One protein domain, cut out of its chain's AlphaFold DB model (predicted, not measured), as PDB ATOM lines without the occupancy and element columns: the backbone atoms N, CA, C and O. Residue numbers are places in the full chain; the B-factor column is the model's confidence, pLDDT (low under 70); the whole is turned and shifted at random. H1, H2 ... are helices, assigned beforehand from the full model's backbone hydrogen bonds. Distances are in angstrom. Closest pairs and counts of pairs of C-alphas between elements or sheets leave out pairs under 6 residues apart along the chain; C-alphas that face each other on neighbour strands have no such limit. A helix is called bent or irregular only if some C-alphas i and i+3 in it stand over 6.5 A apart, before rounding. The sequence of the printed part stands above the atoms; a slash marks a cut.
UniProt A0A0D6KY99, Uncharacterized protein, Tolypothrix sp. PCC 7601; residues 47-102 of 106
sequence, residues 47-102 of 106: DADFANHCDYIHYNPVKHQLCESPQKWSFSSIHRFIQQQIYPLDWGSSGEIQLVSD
ATOM      1  N   ASP A  47     189.312 206.751 201.305       96.38
ATOM      2  CA  ASP A  47     190.473 207.628 201.139       96.38
ATOM      3  C   ASP A  47     191.749 207.060 201.780       96.38
ATOM      4  O   ASP A  47     192.850 207.317 201.288       96.38
ATOM      5  N   ALA A  48     191.628 206.271 202.854       92.94
ATOM      6  CA  ALA A  48     192.780 205.649 203.504       92.94
ATOM      7  C   ALA A  48     193.341 204.515 202.635       92.94
ATOM      8  O   ALA A  48     194.551 204.426 202.428       92.94
ATOM      9  N   ASP A  49     192.461 203.694 202.063       92.38
ATOM     10  CA  ASP A  49     192.804 202.654 201.095       92.38
ATOM     11  C   ASP A  49     193.467 203.256 199.844       92.38
ATOM     12  O   ASP A  49     194.505 202.774 199.381       92.38
ATOM     13  N   PHE A  50     192.933 204.377 199.347       93.38
ATOM     14  CA  PHE A  50     193.537 205.133 198.249       93.38
ATOM     15  C   PHE A  50     194.962 205.608 198.572       93.38
ATOM     16  O   PHE A  50     195.871 205.420 197.754       93.38
ATOM     17  N   ALA A  51     195.161 206.219 199.744       93.00
ATOM     18  CA  ALA A  51     196.458 206.733 200.177       93.00
ATOM     19  C   ALA A  51     197.491 205.604 200.304       93.00
ATOM     20  O   ALA A  51     198.567 205.691 199.713       93.00
ATOM     21  N   ASN A  52     197.121 204.497 200.955       92.56
ATOM     22  CA  ASN A  52     197.984 203.323 201.109       92.56
ATOM     23  C   ASN A  52     198.419 202.739 199.757       92.56
ATOM     24  O   ASN A  52     199.588 202.396 199.565       92.56
ATOM     25  N   HIS A  53     197.502 202.654 198.791       93.75
ATOM     26  CA  HIS A  53     197.826 202.168 197.451       93.75
ATOM     27  C   HIS A  53     198.745 203.122 196.683       93.75
ATOM     28  O   HIS A  53     199.626 202.664 195.951       93.75
ATOM     29  N   CYS A  54     198.571 204.437 196.842       94.81
ATOM     30  CA  CYS A  54     199.469 205.425 196.246       94.81
ATOM     31  C   CYS A  54     200.879 205.308 196.840       94.81
ATOM     32  O   CYS A  54     201.841 205.165 196.079       94.81
ATOM     33  N   ASP A  55     200.981 205.239 198.168       94.06
ATOM     34  CA  ASP A  55     202.242 205.049 198.885       94.06
ATOM     35  C   ASP A  55     202.947 203.768 198.417       94.06
ATOM     36  O   ASP A  55     204.127 203.781 198.059       94.06
ATOM     37  N   TYR A  56     202.206 202.664 198.302       93.12
ATOM     38  CA  TYR A  56     202.744 201.423 197.757       93.12
ATOM     39  C   TYR A  56     203.294 201.606 196.338       93.12
ATOM     40  O   TYR A  56     204.436 201.237 196.063       93.12
ATOM     41  N   ILE A  57     202.493 202.162 195.420       94.44
ATOM     42  CA  ILE A  57     202.859 202.308 194.005       94.44
ATOM     43  C   ILE A  57     204.109 203.175 193.851       94.44
ATOM     44  O   ILE A  57     205.002 202.836 193.069       94.44
ATOM     45  N   HIS A  58     204.181 204.286 194.581       95.56
ATOM     46  CA  HIS A  58     205.289 205.228 194.479       95.56
ATOM     47  C   HIS A  58     206.555 204.726 195.166       95.56
ATOM     48  O   HIS A  58     207.644 205.013 194.669       95.56
ATOM     49  N   TYR A  59     206.439 203.919 196.222       94.81
ATOM     50  CA  TYR A  59     207.587 203.288 196.878       94.81
ATOM     51  C   TYR A  59     208.062 201.996 196.188       94.81
ATOM     52  O   TYR A  59     209.200 201.565 196.384       94.81
ATOM     53  N   ASN A  60     207.235 201.378 195.338       93.56
ATOM     54  CA  ASN A  60     207.520 200.084 194.710       93.56
ATOM     55  C   ASN A  60     208.896 199.989 194.006       93.56
ATOM     56  O   ASN A  60     209.552 198.953 194.147       93.56
ATOM     57  N   PRO A  61     209.394 201.021 193.288       94.75
ATOM     58  CA  PRO A  61     210.737 200.987 192.707       94.75
ATOM     59  C   PRO A  61     211.854 200.817 193.747       94.75
ATOM     60  O   PRO A  61     212.796 200.067 193.500       94.75
ATOM     61  N   VAL A  62     211.729 201.450 194.920       93.69
ATOM     62  CA  VAL A  62     212.692 201.319 196.028       93.69
ATOM     63  C   VAL A  62     212.579 199.943 196.671       93.69
ATOM     64  O   VAL A  62     213.585 199.255 196.829       93.69
ATOM     65  N   LYS A  63     211.350 199.485 196.951       90.56
ATOM     66  CA  LYS A  63     211.080 198.135 197.477       90.56
ATOM     67  C   LYS A  63     211.718 197.035 196.619       90.56
ATOM     68  O   LYS A  63     212.234 196.056 197.151       90.56
ATOM     69  N   HIS A  64     211.700 197.198 195.297       91.88
ATOM     70  CA  HIS A  64     212.313 196.269 194.343       91.88
ATOM     71  C   HIS A  64     213.761 196.614 193.963       91.88
ATOM     72  O   HIS A  64     214.286 196.031 193.016       91.88
ATOM     73  N   GLN A  65     214.415 197.523 194.696       93.69
ATOM     74  CA  GLN A  65     215.835 197.872 194.545       93.69
ATOM     75  C   GLN A  65     216.196 198.415 193.150       93.69
ATOM     76  O   GLN A  65     217.328 198.285 192.688       93.69
ATOM     77  N   LEU A  66     215.236 199.041 192.465       94.94
ATOM     78  CA  LEU A  66     215.444 199.659 191.153       94.94
ATOM     79  C   LEU A  66     216.017 201.079 191.259       94.94
ATOM     80  O   LEU A  66     216.578 201.592 190.292       94.94
ATOM     81  N   CYS A  67     215.867 201.727 192.415       94.44
ATOM     82  CA  CYS A  67     216.434 203.038 192.711       94.44
ATOM     83  C   CYS A  67     216.601 203.247 194.224       94.44
ATOM     84  O   CYS A  67     215.967 202.572 195.030       94.44
ATOM     85  N   GLU A  68     217.440 204.214 194.600       92.88
ATOM     86  CA  GLU A  68     217.729 204.542 196.008       92.88
ATOM     87  C   GLU A  68     216.617 205.354 196.684       92.88
ATOM     88  O   GLU A  68     216.481 205.320 197.900       92.88
ATOM     89  N   SER A  69     215.836 206.111 195.908       94.44
ATOM     90  CA  SER A  69     214.699 206.875 196.423       94.44
ATOM     91  C   SER A  69     213.583 206.974 195.381       94.44
ATOM     92  O   SER A  69     213.869 206.892 194.177       94.44
ATOM     93  N   PRO A  70     212.317 207.168 195.794       95.38
ATOM     94  CA  PRO A  70     211.185 207.191 194.867       95.38
ATOM     95  C   PRO A  70     211.287 208.285 193.787       95.38
ATOM     96  O   PRO A  70     210.907 208.073 192.637       95.38
ATOM     97  N   GLN A  71     211.864 209.440 194.131       94.94
ATOM     98  CA  GLN A  71     212.051 210.605 193.253       94.94
ATOM     99  C   GLN A  71     213.071 210.356 192.140       94.94
ATOM    100  O   GLN A  71     213.033 211.023 191.110       94.94
ATOM    101  N   LYS A  72     214.006 209.418 192.338       95.81
ATOM    102  CA  LYS A  72     214.999 209.070 191.313       95.81
ATOM    103  C   LYS A  72     214.397 208.213 190.195       95.81
ATOM    104  O   LYS A  72     215.019 208.062 189.145       95.81
ATOM    105  N   TRP A  73     213.197 207.661 190.384       96.62
ATOM    106  CA  TRP A  73     212.547 206.826 189.382       96.62
ATOM    107  C   TRP A  73     211.760 207.652 188.362       96.62
ATOM    108  O   TRP A  73     210.602 208.000 188.586       96.62
ATOM    109  N   SER A  74     212.352 207.905 187.190       96.44
ATOM    110  CA  SER A  74     211.772 208.780 186.155       96.44
ATOM    111  C   SER A  74     210.399 208.332 185.628       96.44
ATOM    112  O   SER A  74     209.623 209.158 185.152       96.44
ATOM    113  N   PHE A  75     210.062 207.041 185.720       96.19
ATOM    114  CA  PHE A  75     208.826 206.467 185.170       96.19
ATOM    115  C   PHE A  75     207.711 206.338 186.220       96.19
ATOM    116  O   PHE A  75     207.035 205.312 186.292       96.19
ATOM    117  N   SER A  76     207.532 207.357 187.064       96.56
ATOM    118  CA  SER A  76     206.516 207.383 188.124       96.56
ATOM    119  C   SER A  76     205.740 208.699 188.146       96.56
ATOM    120  O   SER A  76     206.260 209.768 187.816       96.56
ATOM    121  N   SER A  77     204.480 208.627 188.578       97.38
ATOM    122  CA  SER A  77     203.631 209.796 188.822       97.38
ATOM    123  C   SER A  77     203.957 210.528 190.129       97.38
ATOM    124  O   SER A  77     203.367 211.579 190.377       97.38
ATOM    125  N   ILE A  78     204.916 210.042 190.925       96.88
ATOM    126  CA  ILE A  78     205.352 210.689 192.170       96.88
ATOM    127  C   ILE A  78     205.774 212.149 191.963       96.88
ATOM    128  O   ILE A  78     205.438 213.012 192.767       96.88
ATOM    129  N   HIS A  79     206.420 212.468 190.837       97.12
ATOM    130  CA  HIS A  79     206.827 213.836 190.506       97.12
ATOM    131  C   HIS A  79     205.637 214.800 190.492       97.12
ATOM    132  O   HIS A  79     205.739 215.926 190.972       97.12
ATOM    133  N   ARG A  80     204.483 214.338 189.988       97.88
ATOM    134  CA  ARG A  80     203.242 215.114 189.996       97.88
ATOM    135  C   ARG A  80     202.706 215.289 191.418       97.88
ATOM    136  O   ARG A  80     202.233 216.372 191.737       97.88
ATOM    137  N   PHE A  81     202.787 214.260 192.262       97.44
ATOM    138  CA  PHE A  81     202.328 214.321 193.657       97.44
ATOM    139  C   PHE A  81     203.161 215.312 194.480       97.44
ATOM    140  O   PHE A  81     202.600 216.093 195.243       97.44
ATOM    141  N   ILE A  82     204.476 215.349 194.255       97.12
ATOM    142  CA  ILE A  82     205.382 216.328 194.874       97.12
ATOM    143  C   ILE A  82     205.072 217.747 194.377       97.12
ATOM    144  O   ILE A  82     204.934 218.666 195.178       97.12
ATOM    145  N   GLN A  83     204.901 217.940 193.063       97.81
ATOM    146  CA  GLN A  83     204.539 219.249 192.493       97.81
ATOM    147  C   GLN A  83     203.210 219.789 193.035       97.81
ATOM    148  O   GLN A  83     203.050 220.996 193.181       97.81
ATOM    149  N   GLN A  84     202.263 218.897 193.330       97.75
ATOM    150  CA  GLN A  84     200.958 219.233 193.900       97.75
ATOM    151  C   GLN A  84     200.969 219.327 195.432       97.75
ATOM    152  O   GLN A  84     199.908 219.514 196.018       97.75
ATOM    153  N   GLN A  85     202.135 219.199 196.076       97.12
ATOM    154  CA  GLN A  85     202.296 219.223 197.535       97.12
ATOM    155  C   GLN A  85     201.478 218.148 198.274       97.12
ATOM    156  O   GLN A  85     201.206 218.281 199.463       97.12
ATOM    157  N   ILE A  86     201.111 217.064 197.583       95.50
ATOM    158  CA  ILE A  86     200.484 215.883 198.197       95.50
ATOM    159  C   ILE A  86     201.539 215.116 198.999       95.50
ATOM    160  O   ILE A  86     201.264 214.642 200.097       95.50
ATOM    161  N   TYR A  87     202.761 215.039 198.465       95.69
ATOM    162  CA  TYR A  87     203.921 214.504 199.167       95.69
ATOM    163  C   TYR A  87     204.984 215.575 199.401       95.69
ATOM    164  O   TYR A  87     205.175 216.443 198.541       95.69
ATOM    165  N   PRO A  88     205.730 215.490 200.517       94.50
ATOM    166  CA  PRO A  88     206.945 216.267 200.679       94.50
ATOM    167  C   PRO A  88     208.010 215.820 199.665       94.50
ATOM    168  O   PRO A  88     207.998 214.695 199.160       94.50
ATOM    169  N   LEU A  89     208.948 216.717 199.355       94.19
ATOM    170  CA  LEU A  89     209.987 216.475 198.348       94.19
ATOM    171  C   LEU A  89     210.835 215.235 198.661       94.19
ATOM    172  O   LEU A  89     211.230 214.513 197.751       94.19
ATOM    173  N   ASP A  90     211.091 214.981 199.939       92.75
ATOM    174  CA  ASP A  90     211.920 213.899 200.463       92.75
ATOM    175  C   ASP A  90     211.125 212.640 200.845       92.75
ATOM    176  O   ASP A  90     211.714 211.686 201.361       92.75
ATOM    177  N   TRP A  91     209.822 212.583 200.537       93.94
ATOM    178  CA  TRP A  91     208.957 211.443 200.853       93.94
ATOM    179  C   TRP A  91     209.590 210.101 200.450       93.94
ATOM    180  O   TRP A  91     210.012 209.907 199.309       93.94
ATOM    181  N   GLY A  92     209.701 209.169 201.397       89.56
ATOM    182  CA  GLY A  92     210.263 207.840 201.147       89.56
ATOM    183  C   GLY A  92     211.774 207.760 200.931       89.56
ATOM    184  O   GLY A  92     212.259 206.692 200.564       89.56
ATOM    185  N   SER A  93     212.528 208.840 201.157       85.50
ATOM    186  CA  SER A  93     213.996 208.840 201.009       85.50
ATOM    187  C   SER A  93     214.739 208.308 202.242       85.50
ATOM    188  O   SER A  93     215.904 207.939 202.141       85.50
ATOM    189  N   SER A  94     214.088 208.258 203.407       72.12
ATOM    190  CA  SER A  94     214.688 207.925 204.711       72.12
ATOM    191  C   SER A  94     214.681 206.430 205.068       72.12
ATOM    192  O   SER A  94     214.920 206.068 206.215       72.12
ATOM    193  N   GLY A  95     214.466 205.547 204.090       63.94
ATOM    194  CA  GLY A  95     214.777 204.118 204.214       63.94
ATOM    195  C   GLY A  95     213.689 203.210 204.793       63.94
ATOM    196  O   GLY A  95     213.733 202.022 204.507       63.94
ATOM    197  N   GLU A  96     212.670 203.715 205.485       61.06
ATOM    198  CA  GLU A  96     211.535 202.890 205.926       61.06
ATOM    199  C   GLU A  96     210.232 203.691 205.855       61.06
ATOM    200  O   GLU A  96     209.939 204.519 206.717       61.06
ATOM    201  N   ILE A  97     209.431 203.450 204.814       72.06
ATOM    202  CA  ILE A  97     208.004 203.773 204.883       72.06
ATOM    203  C   ILE A  97     207.321 202.573 205.532       72.06
ATOM    204  O   ILE A  97     207.509 201.441 205.081       72.06
ATOM    205  N   GLN A  98     206.502 202.816 206.557       68.88
ATOM    206  CA  GLN A  98     205.567 201.813 207.061       68.88
ATOM    207  C   GLN A  98     204.467 201.597 206.021       68.88
ATOM    208  O   GLN A  98     203.383 202.167 206.097       68.88
ATOM    209  N   LEU A  99     204.774 200.797 205.004       76.19
ATOM    210  CA  LEU A  99     203.758 200.286 204.102       76.19
ATOM    211  C   LEU A  99     202.901 199.295 204.882       76.19
ATOM    212  O   LEU A  99     203.428 198.414 205.565       76.19
ATOM    213  N   VAL A 100     201.586 199.421 204.756       75.75
ATOM    214  CA  VAL A 100     200.667 198.414 205.281       75.75
ATOM    215  C   VAL A 100     201.013 197.076 204.604       75.75
ATOM    216  O   VAL A 100     201.086 196.993 203.376       75.75
ATOM    217  N   SER A 101     201.317 196.047 205.403       65.06
ATOM    218  CA  SER A 101     201.833 194.755 204.916       65.06
ATOM    219  C   SER A 101     200.855 194.041 203.983       65.06
ATOM    220  O   SER A 101     201.285 193.365 203.050       65.06
ATOM    221  N   ASP A 102     199.564 194.302 204.180       65.44
ATOM    222  CA  ASP A 102     198.456 193.521 203.630       65.44
ATOM    223  C   ASP A 102     197.700 194.289 202.526       65.44
ATOM    224  O   ASP A 102     196.578 193.938 202.179       65.44
TER     225      ASP A 102
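This is residues 47 to 102 of the 106 residues of an uncharacterized protein of Tolypothrix sp. PCC 7601 (UniProt A0A0D6KY99). One long, kinked helix, H1, has the short helix H2 set steeply near its later half, and long loops make up much of the rest. The loop of residues 64 to 77 turns back from the last end of H1 to H2, and the tail of residues 84 to 102 crosses back from H2 toward the side where H1 ends and then turns off at residues 95 to 102, with the C-alphas of Asp 47 and Asp 102 16.4 A apart. The printed part has 56 residues with two named helices, H1 then H2, and no named strand; the class is all helix, though under half of the residues, 23 of 56, are in named elements. It is compact, with a radius of gyration of the C-alphas of 10.6 A, and spans 25 by 25 by 19 A.

H1, residues 47 to 63, has a kink of 31 degrees near residue 57. It is irregular: C-alphas 58 and 61 are 7.1 A apart. H2, residues 78 to 83, is close to H1 but not clearly touching it, the closest C-alphas being those of His 58 and Ile 78, 5.9 A apart. The two helices run opposite ways at a steep tilt of 64 degrees. In H2 every O i to N i+4 pair is within hydrogen-bond range; in H1 11 of 13 are.

H1 begins at C-alpha 47 (190.473, 207.628, 201.139) and ends at C-alpha 63 (211.080, 198.135, 197.477), 23.0 A from first to last C-alpha. H2 measures 8.6 A and ends at C-alpha 83 (204.539, 219.249, 192.493).

The C-alphas farthest apart, those of Gln 83 and Asp 102, are 28.7 A apart. The printed part has no cut, and the link from H1 to H2, 14 residues, is long. The mean pLDDT of the printed part is 90.5; residues 95 to 96, 98 and 101 to 102 are under 70.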